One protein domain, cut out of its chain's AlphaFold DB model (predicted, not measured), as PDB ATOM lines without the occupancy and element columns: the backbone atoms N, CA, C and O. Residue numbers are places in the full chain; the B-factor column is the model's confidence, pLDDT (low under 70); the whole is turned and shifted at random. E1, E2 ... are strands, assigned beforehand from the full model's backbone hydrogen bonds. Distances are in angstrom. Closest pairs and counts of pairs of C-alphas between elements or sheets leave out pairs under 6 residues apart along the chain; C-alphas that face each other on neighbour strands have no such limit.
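AT A GLANCE: This is residues 89 to 98 and 105 to 207 of the 266 residues of an uncharacterized protein of Planctomycetes bacterium (UniProt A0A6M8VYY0). Two sheets make a loose sandwich, only partly face to face: a strongly twisted sheet of E1 to E4 faces part of a second sheet built on the long E7 and E8 hairpin. E6 lies beside the first part of E7, and E5 beside its last residues, beyond the first sheet. The 113 printed residues have no named helix and eight strands, E1 to E8 in chain order, class all strand; the first sheet runs E1, E2, E3, E4, and both sheets are antiparallel. The whole is compact, with a radius of gyration of the C-alphas of 14.1 A and spans of 44 by 36 by 28 A.

HOW THE PARTS SIT: In the first sheet, E1 (residues 90 to 98) and E4 (residues 133 to 137) are the edge strands, E2 (residues 107 to 114) and E3 (residues 123 to 130) the inner ones. N 97 and O 110 of E1 and E2 are 2.8 A apart, N 111 and O 127 of E2 and E3 3.0 A, and N 128 and O 136 of E3 and E4 2.8 A, within hydrogen-bond range. E2, E3 and E4 form a meander, each strand the antiparallel neighbour of the one before. The second, branched sheet has E7 (residues 176 to 188) with three neighbours. E6 (residues 165 to 170) and E5 (residues 151 to 155) lie on one side of E7, beside residues 177 to 180 and 186 to 188; E8 (residues 193 to 202) lies on the other side. N 168 and O 177 of E6 and E7 are 2.9 A apart, N 180 and O 199 of E7 and E8 2.9 A, and N 155 and O 187 of E5 and E7 3.3 A. E6, E7 and E8 form a second meander. In the sandwich, two sheets face to face, the facing parts are 10.1 A centre to centre, with strands at 35 degrees. The closest C-alphas of E1 and E6, Gly 98 and Leu 165, are 6.1 A apart.

IN THESE COORDINATES: E1 spans 17.8 A from C-alpha 90 at (621.903, 494.336, 477.376) and bends by 88 degrees at residue 94. E2 spans 21.8 A, E3 19.3 A, E4 11.0 A, E5 8.0 A and E6 15.9 A. E7 spans 28.1 A and bends by 79 degrees at residue 183. E8 spans 25.7 A to C-alpha 202 at (641.448, 503.370, 474.399).

THE WHOLE: The C-alphas farthest apart, of Leu 117 and Pro 172, are 44.1 A apart. Residues 99 to 104 are not printed; C-alphas 98 and 105 are 16.2 A apart across the cut. The link E4 to E5 is long. The mean pLDDT of the printed part is 82.6; residues 116 to 122, 161 to 163, 173 to 174, 181 to 186 and 205 to 207 are under 70.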
ATOM      1  N   GLY A  89     623.050 494.108 481.469       89.12
ATOM      2  CA  GLY A  89     621.608 494.195 481.222       89.12
ATOM      3  C   GLY A  89     621.210 494.347 479.750       89.12
ATOM      4  O   GLY A  89     620.021 494.458 479.458       89.12
ATOM      5  N   LEU A  90     622.163 494.327 478.814       90.81
ATOM      6  CA  LEU A  90     621.903 494.336 477.376       90.81
ATOM      7  C   LEU A  90     622.073 492.937 476.789       90.81
ATOM      8  O   LEU A  90     623.125 492.317 476.920       90.81
ATOM      9  N   THR A  91     621.045 492.450 476.101       94.31
ATOM     10  CA  THR A  91     621.067 491.122 475.479       94.31
ATOM     11  C   THR A  91     621.661 491.183 474.074       94.31
ATOM     12  O   THR A  91     621.181 491.930 473.211       94.31
ATOM     13  N   LEU A  92     622.678 490.360 473.819       94.81
ATOM     14  CA  LEU A  92     623.338 490.262 472.519       94.81
ATOM     15  C   LEU A  92     622.391 489.677 471.462       94.81
ATOM     16  O   LEU A  92     621.823 488.600 471.637       94.81
ATOM     17  N   ALA A  93     622.240 490.361 470.330       93.62
ATOM     18  CA  ALA A  93     621.497 489.860 469.176       93.62
ATOM     19  C   ALA A  93     622.329 488.848 468.378       93.62
ATOM     20  O   ALA A  93     623.556 488.872 468.407       93.62
ATOM     21  N   ALA A  94     621.686 488.034 467.541       92.06
ATOM     22  CA  ALA A  94     622.359 487.163 466.566       92.06
ATOM     23  C   ALA A  94     622.951 487.944 465.360       92.06
ATOM     24  O   ALA A  94     622.844 487.538 464.199       92.06
ATOM     25  N   SER A  95     623.551 489.111 465.624       90.94
ATOM     26  CA  SER A  95     624.076 490.059 464.641       90.94
ATOM     27  C   SER A  95     625.470 490.544 465.044       90.94
ATOM     28  O   SER A  95     625.654 491.679 465.475       90.94
ATOM     29  N   LEU A  96     626.464 489.670 464.906       93.62
ATOM     30  CA  LEU A  96     627.872 490.032 465.055       93.62
ATOM     31  C   LEU A  96     628.396 490.583 463.723       93.62
ATOM     32  O   LEU A  96     628.230 489.960 462.669       93.62
ATOM     33  N   THR A  97     628.997 491.774 463.744       93.06
ATOM     34  CA  THR A  97     629.443 492.469 462.522       93.06
ATOM     35  C   THR A  97     630.929 492.788 462.473       93.06
ATOM     36  O   THR A  97     631.411 493.151 461.399       93.06
ATOM     37  N   GLY A  98     631.646 492.648 463.584       93.75
ATOM     38  CA  GLY A  98     633.090 492.842 463.673       93.75
ATOM     39  C   GLY A  98     633.687 491.914 464.719       93.75
ATOM     40  O   GLY A  98     633.035 491.634 465.723       93.75
ATOM     41  N   GLY A 105     646.245 488.411 473.034       88.69
ATOM     42  CA  GLY A 105     645.063 487.568 473.237       88.69
ATOM     43  C   GLY A 105     643.807 488.347 473.588       88.69
ATOM     44  O   GLY A 105     642.760 487.742 473.811       88.69
ATOM     45  N   ASP A 106     643.881 489.677 473.575       92.12
ATOM     46  CA  ASP A 106     642.698 490.501 473.717       92.12
ATOM     47  C   ASP A 106     641.790 490.333 472.508       92.12
ATOM     48  O   ASP A 106     642.234 490.168 471.365       92.12
ATOM     49  N   THR A 107     640.496 490.476 472.753       94.06
ATOM     50  CA  THR A 107     639.466 490.352 471.733       94.06
ATOM     51  C   THR A 107     638.606 491.600 471.698       94.06
ATOM     52  O   THR A 107     638.314 492.229 472.719       94.06
ATOM     53  N   VAL A 108     638.172 491.963 470.498       94.94
ATOM     54  CA  VAL A 108     637.163 492.998 470.308       94.94
ATOM     55  C   VAL A 108     636.090 492.502 469.355       94.94
ATOM     56  O   VAL A 108     636.378 491.891 468.326       94.94
ATOM     57  N   SER A 109     634.826 492.756 469.679       95.19
ATOM     58  CA  SER A 109     633.700 492.360 468.837       95.19
ATOM     59  C   SER A 109     632.621 493.434 468.774       95.19
ATOM     60  O   SER A 109     632.426 494.210 469.706       95.19
ATOM     61  N   ILE A 110     631.920 493.506 467.640       94.56
ATOM     62  CA  ILE A 110     630.790 494.423 467.448       94.56
ATOM     63  C   ILE A 110     629.513 493.608 467.328       94.56
ATOM     64  O   ILE A 110     629.324 492.886 466.342       94.56
ATOM     65  N   TRP A 111     628.618 493.793 468.290       95.12
ATOM     66  CA  TRP A 111     627.357 493.070 468.403       95.12
ATOM     67  C   TRP A 111     626.167 493.998 468.229       95.12
ATOM     68  O   TRP A 111     626.159 495.113 468.737       95.12
ATOM     69  N   GLY A 112     625.123 493.527 467.553       93.94
ATOM     70  CA  GLY A 112     623.790 494.093 467.718       93.94
ATOM     71  C   GLY A 112     623.227 493.767 469.103       93.94
ATOM     72  O   GLY A 112     623.564 492.735 469.677       93.94
ATOM     73  N   VAL A 113     622.327 494.605 469.608       92.56
ATOM     74  CA  VAL A 113     621.534 494.329 470.820       92.56
ATOM     75  C   VAL A 113     620.060 494.211 470.493       92.56
ATOM     76  O   VAL A 113     619.560 494.943 469.636       92.56
ATOM     77  N   VAL A 114     619.359 493.309 471.171       87.94
ATOM     78  CA  VAL A 114     617.898 493.201 471.070       87.94
ATOM     79  C   VAL A 114     617.241 494.134 472.085       87.94
ATOM     80  O   VAL A 114     617.750 494.306 473.191       87.94
ATOM     81  N   SER A 115     616.108 494.743 471.729       78.50
ATOM     82  CA  SER A 115     615.230 495.321 472.755       78.50
ATOM     83  C   SER A 115     614.296 494.248 473.289       78.50
ATOM     84  O   SER A 115     613.895 493.359 472.539       78.50
ATOM     85  N   GLU A 116     613.850 494.391 474.538       66.19
ATOM     86  CA  GLU A 116     612.790 493.548 475.116       66.19
ATOM     87  C   GLU A 116     611.482 493.568 474.296       66.19
ATOM     88  O   GLU A 116     610.622 492.709 474.467       66.19
ATOM     89  N   LEU A 117     611.319 494.555 473.406       58.91
ATOM     90  CA  LEU A 117     610.109 494.804 472.623       58.91
ATOM     91  C   LEU A 117     610.217 494.374 471.151       58.91
ATOM     92  O   LEU A 117     609.261 494.570 470.398       58.91
ATOM     93  N   SER A 118     611.355 493.830 470.713       55.44
ATOM     94  CA  SER A 118     611.604 493.470 469.312       55.44
ATOM     95  C   SER A 118     611.891 491.982 469.155       55.44
ATOM     96  O   SER A 118     612.609 491.412 469.972       55.44
ATOM     97  N   ASP A 119     611.408 491.377 468.066       58.62
ATOM     98  CA  ASP A 119     611.808 490.026 467.663       58.62
ATOM     99  C   ASP A 119     613.343 489.916 467.657       58.62
ATOM    100  O   ASP A 119     614.023 490.856 467.235       58.62
ATOM    101  N   ALA A 120     613.888 488.772 468.090       56.34
ATOM    102  CA  ALA A 120     615.314 488.550 468.397       56.34
ATOM    103  C   ALA A 120     616.321 488.871 467.263       56.34
ATOM    104  O   ALA A 120     617.536 488.835 467.454       56.34
ATOM    105  N   TRP A 121     615.818 489.202 466.075       59.25
ATOM    106  CA  TRP A 121     616.578 489.490 464.864       59.25
ATOM    107  C   TRP A 121     616.698 490.985 464.544       59.25
ATOM    108  O   TRP A 121     617.560 491.371 463.751       59.25
ATOM    109  N   ALA A 122     615.862 491.840 465.137       63.38
ATOM    110  CA  ALA A 122     615.949 493.283 464.959       63.38
ATOM    111  C   ALA A 122     616.888 493.873 466.016       63.38
ATOM    112  O   ALA A 122     616.538 493.976 467.189       63.38
ATOM    113  N   SER A 123     618.092 494.269 465.593       71.12
ATOM    114  CA  SER A 123     618.983 495.029 466.468       71.12
ATOM    115  C   SER A 123     618.443 496.445 466.660       71.12
ATOM    116  O   SER A 123     618.120 497.137 465.691       71.12
ATOM    117  N   VAL A 124     618.336 496.882 467.914       82.69
ATOM    118  CA  VAL A 124     617.937 498.256 468.271       82.69
ATOM    119  C   VAL A 124     619.126 499.197 468.434       82.69
ATOM    120  O   VAL A 124     618.957 500.412 468.483       82.69
ATOM    121  N   GLY A 125     620.327 498.633 468.477       88.56
ATOM    122  CA  GLY A 125     621.591 499.343 468.534       88.56
ATOM    123  C   GLY A 125     622.746 498.366 468.368       88.56
ATOM    124  O   GLY A 125     622.536 497.167 468.155       88.56
ATOM    125  N   THR A 126     623.961 498.885 468.490       92.25
ATOM    126  CA  THR A 126     625.189 498.097 468.459       92.25
ATOM    127  C   THR A 126     626.091 498.454 469.633       92.25
ATOM    128  O   THR A 126     626.091 499.591 470.112       92.25
ATOM    129  N   LEU A 127     626.834 497.456 470.097       93.38
ATOM    130  CA  LEU A 127     627.840 497.536 471.145       93.38
ATOM    131  C   LEU A 127     629.196 497.181 470.561       93.38
ATOM    132  O   LEU A 127     629.300 496.323 469.681       93.38
ATOM    133  N   LEU A 128     630.221 497.810 471.106       93.62
ATOM    134  CA  LEU A 128     631.595 497.378 471.007       93.62
ATOM    135  C   LEU A 128     631.981 496.719 472.327       93.62
ATOM    136  O   LEU A 128     631.950 497.371 473.373       93.62
ATOM    137  N   LEU A 129     632.350 495.448 472.253       94.00
ATOM    138  CA  LEU A 129     632.867 494.691 473.381       94.00
ATOM    139  C   LEU A 129     634.381 494.567 473.258       94.00
ATOM    140  O   LEU A 129     634.863 494.199 472.190       94.00
ATOM    141  N   TYR A 130     635.100 494.837 474.340       92.69
ATOM    142  CA  TYR A 130     636.512 494.517 474.534       92.69
ATOM    143  C   TYR A 130     636.599 493.547 475.708       92.69
ATOM    144  O   TYR A 130     636.102 493.887 476.780       92.69
ATOM    145  N   ASN A 131     637.160 492.352 475.491       90.62
ATOM    146  CA  ASN A 131     637.214 491.273 476.488       90.62
ATOM    147  C   ASN A 131     635.881 491.137 477.253       90.62
ATOM    148  O   ASN A 131     635.791 491.358 478.460       90.62
ATOM    149  N   ASP A 132     634.816 490.883 476.489       90.44
ATOM    150  CA  ASP A 132     633.442 490.664 476.967       90.44
ATOM    151  C   ASP A 132     632.768 491.849 477.673       90.44
ATOM    152  O   ASP A 132     631.687 491.708 478.243       90.44
ATOM    153  N   SER A 133     633.345 493.046 477.573       88.06
ATOM    154  CA  SER A 133     632.833 494.226 478.266       88.06
ATOM    155  C   SER A 133     632.581 495.407 477.357       88.06
ATOM    156  O   SER A 133     633.311 495.660 476.400       88.06
ATOM    157  N   ILE A 134     631.537 496.167 477.675       91.25
ATOM    158  CA  ILE A 134     631.092 497.283 476.848       91.25
ATOM    159  C   ILE A 134     632.072 498.449 476.981       91.25
ATOM    160  O   ILE A 134     632.174 499.073 478.033       91.25
ATOM    161  N   VAL A 135     632.743 498.785 475.880       91.19
ATOM    162  CA  VAL A 135     633.643 499.952 475.791       91.19
ATOM    163  C   VAL A 135     633.072 501.085 474.940       91.19
ATOM    164  O   VAL A 135     633.532 502.218 475.042       91.19
ATOM    165  N   ALA A 136     632.066 500.803 474.111       91.62
ATOM    166  CA  ALA A 136     631.277 501.819 473.421       91.62
ATOM    167  C   ALA A 136     629.919 501.257 472.994       91.62
ATOM    168  O   ALA A 136     629.777 500.060 472.723       91.62
ATOM    169  N   ARG A 137     628.923 502.128 472.856       92.56
ATOM    170  CA  ARG A 137     627.609 501.789 472.300       92.56
ATOM    171  C   ARG A 137     627.049 502.908 471.437       92.56
ATOM    172  O   ARG A 137     627.448 504.069 471.526       92.56
ATOM    173  N   GLU A 138     626.080 502.563 470.598       90.31
ATOM    174  CA  GLU A 138     625.283 503.585 469.919       90.31
ATOM    175  C   GLU A 138     624.620 504.530 470.927       90.31
ATOM    176  O   GLU A 138     624.023 504.100 471.912       90.31
ATOM    177  N   GLY A 139     624.696 505.826 470.635       90.38
ATOM    178  CA  GLY A 139     624.202 506.907 471.478       90.38
ATOM    179  C   GLY A 139     625.265 507.544 472.370       90.38
ATOM    180  O   GLY A 139     625.027 508.653 472.840       90.38
ATOM    181  N   ASP A 140     626.426 506.914 472.573       92.44
ATOM    182  CA  ASP A 140     627.501 507.532 473.353       92.44
ATOM    183  C   ASP A 140     628.056 508.770 472.638       92.44
ATOM    184  O   ASP A 140     628.147 508.804 471.406       92.44
ATOM    185  N   ALA A 141     628.425 509.787 473.418       92.00
ATOM    186  CA  ALA A 141     629.091 510.977 472.905       92.00
ATOM    187  C   ALA A 141     630.529 510.646 472.466       92.00
ATOM    188  O   ALA A 141     631.192 509.812 473.086       92.00
ATOM    189  N   VAL A 142     631.014 511.302 471.412       90.75
ATOM    190  CA  VAL A 142     632.394 511.154 470.924       90.75
ATOM    191  C   VAL A 142     633.203 512.409 471.185       90.75
ATOM    192  O   VAL A 142     632.685 513.509 471.066       90.75
ATOM    193  N   ASP A 143     634.484 512.238 471.492       91.56
ATOM    194  CA  ASP A 143     635.477 513.315 471.449       91.56
ATOM    195  C   ASP A 143     635.812 513.604 469.976       91.56
ATOM    196  O   ASP A 143     636.547 512.853 469.325       91.56
ATOM    197  N   TYR A 144     635.158 514.613 469.402       90.00
ATOM    198  CA  TYR A 144     635.269 514.955 467.988       90.00
ATOM    199  C   TYR A 144     636.456 515.883 467.718       90.00
ATOM    200  O   TYR A 144     637.056 515.796 466.639       90.00
ATOM    201  N   ASP A 145     636.792 516.769 468.655       91.31
ATOM    202  CA  ASP A 145     637.885 517.732 468.492       91.31
ATOM    203  C   ASP A 145     639.249 517.247 469.020       91.31
ATOM    204  O   ASP A 145     640.286 517.828 468.673       91.31
ATOM    205  N   GLY A 146     639.272 516.114 469.726       90.00
ATOM    206  CA  GLY A 146     640.468 515.418 470.183       90.00
ATOM    207  C   GLY A 146     641.070 515.998 471.460       90.00
ATOM    208  O   GLY A 146     642.271 515.803 471.694       90.00
ATOM    209  N   ASP A 147     640.298 516.740 472.255       91.50
ATOM    210  CA  ASP A 147     640.755 517.345 473.509       91.50
ATOM    211  C   ASP A 147     640.686 516.395 474.722       91.50
ATOM    212  O   ASP A 147     641.183 516.724 475.806       91.50
ATOM    213  N   GLY A 148     640.157 515.184 474.527       86.50
ATOM    214  CA  GLY A 148     639.973 514.164 475.555       86.50
ATOM    215  C   GLY A 148     638.636 514.253 476.296       86.50
ATOM    216  O   GLY A 148     638.428 513.489 477.243       86.50
ATOM    217  N   VAL A 149     637.735 515.156 475.905       88.75
ATOM    218  CA  VAL A 149     636.391 515.323 476.466       88.75
ATOM    219  C   VAL A 149     635.355 514.967 475.403       88.75
ATOM    220  O   VAL A 149     635.418 515.401 474.264       88.75
ATOM    221  N   ALA A 150     634.361 514.156 475.769       91.06
ATOM    222  CA  ALA A 150     633.304 513.799 474.830       91.06
ATOM    223  C   ALA A 150     632.426 515.018 474.491       91.06
ATOM    224  O   ALA A 150     631.891 515.664 475.396       91.06
ATOM    225  N   ASP A 151     632.214 515.277 473.201       93.50
ATOM    226  CA  ASP A 151     631.343 516.331 472.694       93.50
ATOM    227  C   ASP A 151     629.877 515.861 472.674       93.50
ATOM    228  O   ASP A 151     629.506 515.026 471.844       93.50
ATOM    229  N   PRO A 152     628.981 516.415 473.516       91.44
ATOM    230  CA  PRO A 152     627.592 515.947 473.610       91.44
ATOM    231  C   PRO A 152     626.784 516.104 472.316       91.44
ATOM    232  O   PRO A 152     625.770 515.436 472.130       91.44
ATOM    233  N   ASP A 153     627.225 517.004 471.435       91.25
ATOM    234  CA  ASP A 153     626.599 517.253 470.140       91.25
ATOM    235  C   ASP A 153     626.891 516.148 469.121       91.25
ATOM    236  O   ASP A 153     626.201 516.094 468.106       91.25
ATOM    237  N   TYR A 154     627.889 515.294 469.356       90.38
ATOM    238  CA  TYR A 154     628.329 514.264 468.426       90.38
ATOM    239  C   TYR A 154     628.125 512.892 469.061       90.38
ATOM    240  O   TYR A 154     628.805 512.536 470.018       90.38
ATOM    241  N   THR A 155     627.199 512.101 468.519       91.69
ATOM    242  CA  THR A 155     626.883 510.768 469.057       91.69
ATOM    243  C   THR A 155     627.257 509.648 468.095       91.69
ATOM    244  O   THR A 155     627.147 509.780 466.871       91.69
ATOM    245  N   LEU A 156     627.675 508.507 468.648       90.06
ATOM    246  CA  LEU A 156     627.879 507.269 467.904       90.06
ATOM    247  C   LEU A 156     626.552 506.747 467.367       90.06
ATOM    248  O   LEU A 156     625.599 506.534 468.111       90.06
ATOM    249  N   ARG A 157     626.494 506.447 466.071       85.81
ATOM    250  CA  ARG A 157     625.362 505.731 465.470       85.81
ATOM    251  C   ARG A 157     625.877 504.646 464.551       85.81
ATOM    252  O   ARG A 157     626.775 504.903 463.755       85.81
ATOM    253  N   ARG A 158     625.236 503.477 464.577       80.06
ATOM    254  CA  ARG A 158     625.505 502.345 463.676       80.06
ATOM    255  C   ARG A 158     626.975 501.920 463.647       80.06
ATOM    256  O   ARG A 158     627.649 502.097 462.630       80.06
ATOM    257  N   LEU A 159     627.457 501.290 464.717       84.06
ATOM    258  CA  LEU A 159     628.754 500.613 464.682       84.06
ATOM    259  C   LEU A 159     628.641 499.432 463.706       84.06
ATOM    260  O   LEU A 159     627.869 498.498 463.903       84.06
ATOM    261  N   ARG A 160     629.367 499.491 462.588       75.88
ATOM    262  CA  ARG A 160     629.409 498.411 461.594       75.88
ATOM    263  C   ARG A 160     630.846 497.962 461.429       75.88
ATOM    264  O   ARG A 160     631.674 498.757 461.004       75.88
ATOM    265  N   GLY A 161     631.112 496.695 461.733       62.34
ATOM    266  CA  GLY A 161     632.471 496.150 461.745       62.34
ATOM    267  C   GLY A 161     632.966 495.520 460.445       62.34
ATOM    268  O   GLY A 161     634.126 495.122 460.392       62.34
ATOM    269  N   ARG A 162     632.135 495.388 459.394       64.81
ATOM    270  CA  ARG A 162     632.523 494.601 458.207       64.81
ATOM    271  C   ARG A 162     633.738 495.206 457.492       64.81
ATOM    272  O   ARG A 162     633.598 496.132 456.696       64.81
ATOM    273  N   GLY A 163     634.899 494.601 457.742       62.03
ATOM    274  CA  GLY A 163     636.152 494.784 457.012       62.03
ATOM    275  C   GLY A 163     637.166 495.749 457.625       62.03
ATOM    276  O   GLY A 163     638.195 495.954 456.991       62.03
ATOM    277  N   TRP A 164     636.899 496.366 458.786       78.94
ATOM    278  CA  TRP A 164     637.782 497.423 459.306       78.94
ATOM    279  C   TRP A 164     637.766 497.620 460.835       78.94
ATOM    280  O   TRP A 164     637.896 498.746 461.328       78.94
ATOM    281  N   LEU A 165     637.575 496.538 461.586       91.38
ATOM    282  CA  LEU A 165     637.903 496.506 463.009       91.38
ATOM    283  C   LEU A 165     639.354 496.040 463.135       91.38
ATOM    284  O   LEU A 165     639.725 495.045 462.521       91.38
ATOM    285  N   GLY A 166     640.167 496.775 463.881       91.38
ATOM    286  CA  GLY A 166     641.539 496.401 464.183       91.38
ATOM    287  C   GLY A 166     641.877 496.769 465.616       91.38
ATOM    288  O   GLY A 166     641.291 497.678 466.202       91.38
ATOM    289  N   MET A 167     642.839 496.066 466.185       92.44
ATOM    290  CA  MET A 167     643.284 496.292 467.549       92.44
ATOM    291  C   MET A 167     644.802 496.275 467.569       92.44
ATOM    292  O   MET A 167     645.421 495.469 466.881       92.44
ATOM    293  N   SER A 168     645.404 497.214 468.294       92.06
ATOM    294  CA  SER A 168     646.828 497.118 468.578       92.06
ATOM    295  C   SER A 168     647.072 496.109 469.686       92.06
ATOM    296  O   SER A 168     646.212 495.880 470.535       92.06
ATOM    297  N   ASP A 169     648.304 495.628 469.744       87.94
ATOM    298  CA  ASP A 169     648.856 495.071 470.972       87.94
ATOM    299  C   ASP A 169     648.752 496.107 472.107       87.94
ATOM    300  O   ASP A 169     648.631 497.329 471.882       87.94
ATOM    301  N   ARG A 170     648.771 495.608 473.334       79.81
ATOM    302  CA  ARG A 170     648.838 496.381 474.561       79.81
ATOM    303  C   ARG A 170     650.060 497.289 474.506       79.81
ATOM    304  O   ARG A 170     651.172 496.911 474.134       79.81
ATOM    305  N   SER A 171     649.846 498.556 474.833       77.12
ATOM    306  CA  SER A 171     650.955 499.499 474.984       77.12
ATOM    307  C   SER A 171     651.792 499.155 476.231       77.12
ATOM    308  O   SER A 171     651.378 498.329 477.032       77.12
ATOM    309  N   PRO A 172     652.945 499.807 476.483       71.56
ATOM    310  CA  PRO A 172     653.663 499.643 477.755       71.56
ATOM    311  C   PRO A 172     652.885 500.108 478.998       71.56
ATOM    312  O   PRO A 172     653.386 499.975 480.106       71.56
ATOM    313  N   THR A 173     651.723 500.738 478.806       64.12
ATOM    314  CA  THR A 173     650.748 501.045 479.860       64.12
ATOM    315  C   THR A 173     649.568 500.070 479.813       64.12
ATOM    316  O   THR A 173     648.479 500.441 480.236       64.12
ATOM    317  N   GLY A 174     649.760 498.920 479.161       65.31
ATOM    318  CA  GLY A 174     648.898 497.752 478.939       65.31
ATOM    319  C   GLY A 174     647.568 497.956 478.247       65.31
ATOM    320  O   GLY A 174     646.943 496.995 477.825       65.31
ATOM    321  N   LEU A 175     647.149 499.195 478.034       71.19
ATOM    322  CA  LEU A 175     645.933 499.450 477.285       71.19
ATOM    323  C   LEU A 175     646.181 499.191 475.793       71.19
ATOM    324  O   LEU A 175     647.096 499.817 475.224       71.19
ATOM    325  N   PRO A 176     645.390 498.328 475.132       79.88
ATOM    326  CA  PRO A 176     645.376 498.260 473.686       79.88
ATOM    327  C   PRO A 176     644.579 499.439 473.120       79.88
ATOM    328  O   PRO A 176     643.687 500.021 473.745       79.88
ATOM    329  N   ARG A 177     644.906 499.814 471.887       82.56
ATOM    330  CA  ARG A 177     644.134 500.790 471.120       82.56
ATOM    331  C   ARG A 177     643.264 500.030 470.143       82.56
ATOM    332  O   ARG A 177     643.768 499.379 469.228       82.56
ATOM    333  N   VAL A 178     641.958 500.161 470.309       81.12
ATOM    334  CA  VAL A 178     640.986 499.648 469.351       81.12
ATOM    335  C   VAL A 178     640.781 500.715 468.284       81.12
ATOM    336  O   VAL A 178     640.385 501.847 468.574       81.12
ATOM    337  N   TYR A 179     641.059 500.358 467.036       83.94
ATOM    338  CA  TYR A 179     640.793 501.193 465.875       83.94
ATOM    339  C   TYR A 179     639.594 500.635 465.140       83.94
ATOM    340  O   TYR A 179     639.595 499.500 464.665       83.94
ATOM    341  N   ILE A 180     638.570 501.459 465.005       79.50
ATOM    342  CA  ILE A 180     637.377 501.069 464.275       79.50
ATOM    343  C   ILE A 180     637.170 502.084 463.190       79.50
ATOM    344  O   ILE A 180     636.830 503.239 463.450       79.50
ATOM    345  N   HIS A 181     637.328 501.648 461.949       67.88
ATOM    346  CA  HIS A 181     636.698 502.370 460.865       67.88
ATOM    347  C   HIS A 181     635.241 501.942 460.837       67.88
ATOM    348  O   HIS A 181     634.794 501.030 460.140       67.88
ATOM    349  N   VAL A 182     634.499 502.612 461.693       57.84
ATOM    350  CA  VAL A 182     633.064 502.564 461.663       57.84
ATOM    351  C   VAL A 182     632.622 503.429 460.492       57.84
ATOM    352  O   VAL A 182     632.998 504.591 460.361       57.84
ATOM    353  N   ASN A 183     631.675 502.935 459.703       55.59
ATOM    354  CA  ASN A 183     630.724 503.862 459.093       55.59
ATOM    355  C   ASN A 183     629.782 504.370 460.203       55.59
ATOM    356  O   ASN A 183     628.563 504.243 460.084       55.59
ATOM    357  N   ALA A 184     630.360 504.813 461.333       52.31
ATOM    358  CA  ALA A 184     629.605 505.391 462.412       52.31
ATOM    359  C   ALA A 184     629.133 506.683 461.830       52.31
ATOM    360  O   ALA A 184     629.920 507.520 461.399       52.31
ATOM    361  N   LEU A 185     627.827 506.773 461.770       61.41
ATOM    362  CA  LEU A 185     627.153 507.958 461.352       61.41
ATOM    363  C   LEU A 185     627.246 508.915 462.542       61.41
ATOM    364  O   LEU A 185     626.296 509.018 463.315       61.41
ATOM    365  N   VAL A 186     628.409 509.540 462.750       64.06
ATOM    366  CA  VAL A 186     628.538 510.520 463.829       64.06
ATOM    367  C   VAL A 186     627.571 511.632 463.485       64.06
ATOM    368  O   VAL A 186     627.717 512.299 462.458       64.06
ATOM    369  N   THR A 187     626.521 511.738 464.291       72.94
ATOM    370  CA  THR A 187     625.434 512.660 464.012       72.94
ATOM    371  C   THR A 187     625.633 513.879 464.872       72.94
ATOM    372  O   THR A 187     625.640 513.769 466.095       72.94
ATOM    373  N   LYS A 188     625.774 515.036 464.229       80.00
ATOM    374  CA  LYS A 188     625.698 516.299 464.946       80.00
ATOM    375  C   LYS A 188     624.237 516.563 465.290       80.00
ATOM    376  O   LYS A 188     623.463 516.927 464.408       80.00
ATOM    377  N   GLU A 189     623.840 516.375 466.544       79.25
ATOM    378  CA  GLU A 189     622.432 516.411 466.978       79.25
ATOM    379  C   GLU A 189     621.744 517.743 466.616       79.25
ATOM    380  O   GLU A 189     620.577 517.770 466.230       79.25
ATOM    381  N   SER A 190     622.488 518.854 466.633       80.56
ATOM    382  CA  SER A 190     621.962 520.176 466.270       80.56
ATOM    383  C   SER A 190     621.670 520.364 464.774       80.56
ATOM    384  O   SER A 190     620.859 521.224 464.423       80.56
ATOM    385  N   THR A 191     622.295 519.586 463.882       86.75
ATOM    386  CA  THR A 191     622.135 519.730 462.421       86.75
ATOM    387  C   THR A 191     621.568 518.488 461.733       86.75
ATOM    388  O   THR A 191     621.104 518.590 460.597       86.75
ATOM    389  N   GLY A 192     621.601 517.324 462.385       84.38
ATOM    390  CA  GLY A 192     621.318 516.022 461.774       84.38
ATOM    391  C   GLY A 192     622.360 515.595 460.734       84.38
ATOM    392  O   GLY A 192     622.146 514.617 460.019       84.38
ATOM    393  N   GLU A 193     623.469 516.332 460.608       86.25
ATOM    394  CA  GLU A 193     624.545 515.999 459.680       86.25
ATOM    395  C   GLU A 193     625.268 514.741 460.141       86.25
ATOM    396  O   GLU A 193     625.430 514.503 461.332       86.25
ATOM    397  N   SER A 194     625.690 513.940 459.171       83.69
ATOM    398  CA  SER A 194     626.253 512.622 459.374       83.69
ATOM    399  C   SER A 194     627.506 512.434 458.533       83.69
ATOM    400  O   SER A 194     627.471 512.665 457.324       83.69
ATOM    401  N   PHE A 195     628.584 511.947 459.136       83.06
ATOM    402  CA  PHE A 195     629.836 511.653 458.438       83.06
ATOM    403  C   PHE A 195     630.432 510.334 458.929       83.06
ATOM    404  O   PHE A 195     630.183 509.935 460.061       83.06
ATOM    405  N   GLY A 196     631.196 509.656 458.068       84.31
ATOM    406  CA  GLY A 196     631.980 508.483 458.460       84.31
ATOM    407  C   GLY A 196     633.272 508.905 459.158       84.31
ATOM    408  O   GLY A 196     633.868 509.918 458.787       84.31
ATOM    409  N   ALA A 197     633.709 508.130 460.148       84.25
ATOM    410  CA  ALA A 197     634.888 508.436 460.951       84.25
ATOM    411  C   ALA A 197     635.700 507.172 461.266       84.25
ATOM    412  O   ALA A 197     635.159 506.075 461.387       84.25
ATOM    413  N   VAL A 198     637.010 507.333 461.441       86.75
ATOM    414  CA  VAL A 198     637.830 506.325 462.123       86.75
ATOM    415  C   VAL A 198     637.880 506.720 463.587       86.75
ATOM    416  O   VAL A 198     638.332 507.816 463.911       86.75
ATOM    417  N   LEU A 199     637.420 505.833 464.459       88.00
ATOM    418  CA  LEU A 199     637.476 506.028 465.898       88.00
ATOM    419  C   LEU A 199     638.679 505.290 466.467       88.00
ATOM    420  O   LEU A 199     638.953 504.146 466.096       88.00
ATOM    421  N   ARG A 200     639.368 505.949 467.396       90.88
ATOM    422  CA  ARG A 200     640.338 505.322 468.288       90.88
ATOM    423  C   ARG A 200     639.714 505.263 469.670       90.88
ATOM    424  O   ARG A 200     639.476 506.309 470.266       90.88
ATOM    425  N   ILE A 201     639.494 504.061 470.174       88.00
ATOM    426  CA  ILE A 201     639.018 503.831 471.533       88.00
ATOM    427  C   ILE A 201     640.193 503.264 472.319       88.00
ATOM    428  O   ILE A 201     640.788 502.255 471.935       88.00
ATOM    429  N   GLU A 202     640.565 503.951 473.394       85.31
ATOM    430  CA  GLU A 202     641.448 503.370 474.399       85.31
ATOM    431  C   GLU A 202     640.594 502.416 475.219       85.31
ATOM    432  O   GLU A 202     639.828 502.842 476.086       85.31
ATOM    433  N   ALA A 203     640.663 501.135 474.864       80.25
ATOM    434  CA  ALA A 203     639.940 500.104 475.575       80.25
ATOM    435  C   ALA A 203     640.621 499.944 476.928       80.25
ATOM    436  O   ALA A 203     641.681 499.339 477.053       80.25
ATOM    437  N   ARG A 204     640.042 500.585 477.937       72.06
ATOM    438  CA  ARG A 204     640.383 500.265 479.313       72.06
ATOM    439  C   ARG A 204     639.810 498.891 479.587       72.06
ATOM    440  O   ARG A 204     638.689 498.608 479.152       72.06
ATOM    441  N   ALA A 205     640.567 498.073 480.318       58.88
ATOM    442  CA  ALA A 205     639.954 496.962 481.016       58.88
ATOM    443  C   ALA A 205     638.679 497.498 481.699       58.88
ATOM    444  O   ALA A 205     638.656 498.661 482.133       58.88
ATOM    445  N   PRO A 206     637.594 496.717 481.685       55.31
ATOM    446  CA  PRO A 206     636.291 497.166 482.155       55.31
ATOM    447  C   PRO A 206     636.441 497.706 483.571       55.31
ATOM    448  O   PRO A 206     637.395 497.353 484.263       55.31
ATOM    449  N   ASN A 207     635.489 498.515 484.041       57.72
ATOM    450  CA  ASN A 207     635.361 498.713 485.482       57.72
ATOM    451  C   ASN A 207     635.284 497.323 486.117       57.72
ATOM    452  O   ASN A 207     634.261 496.651 485.986       57.72
TER     453      ASN A 207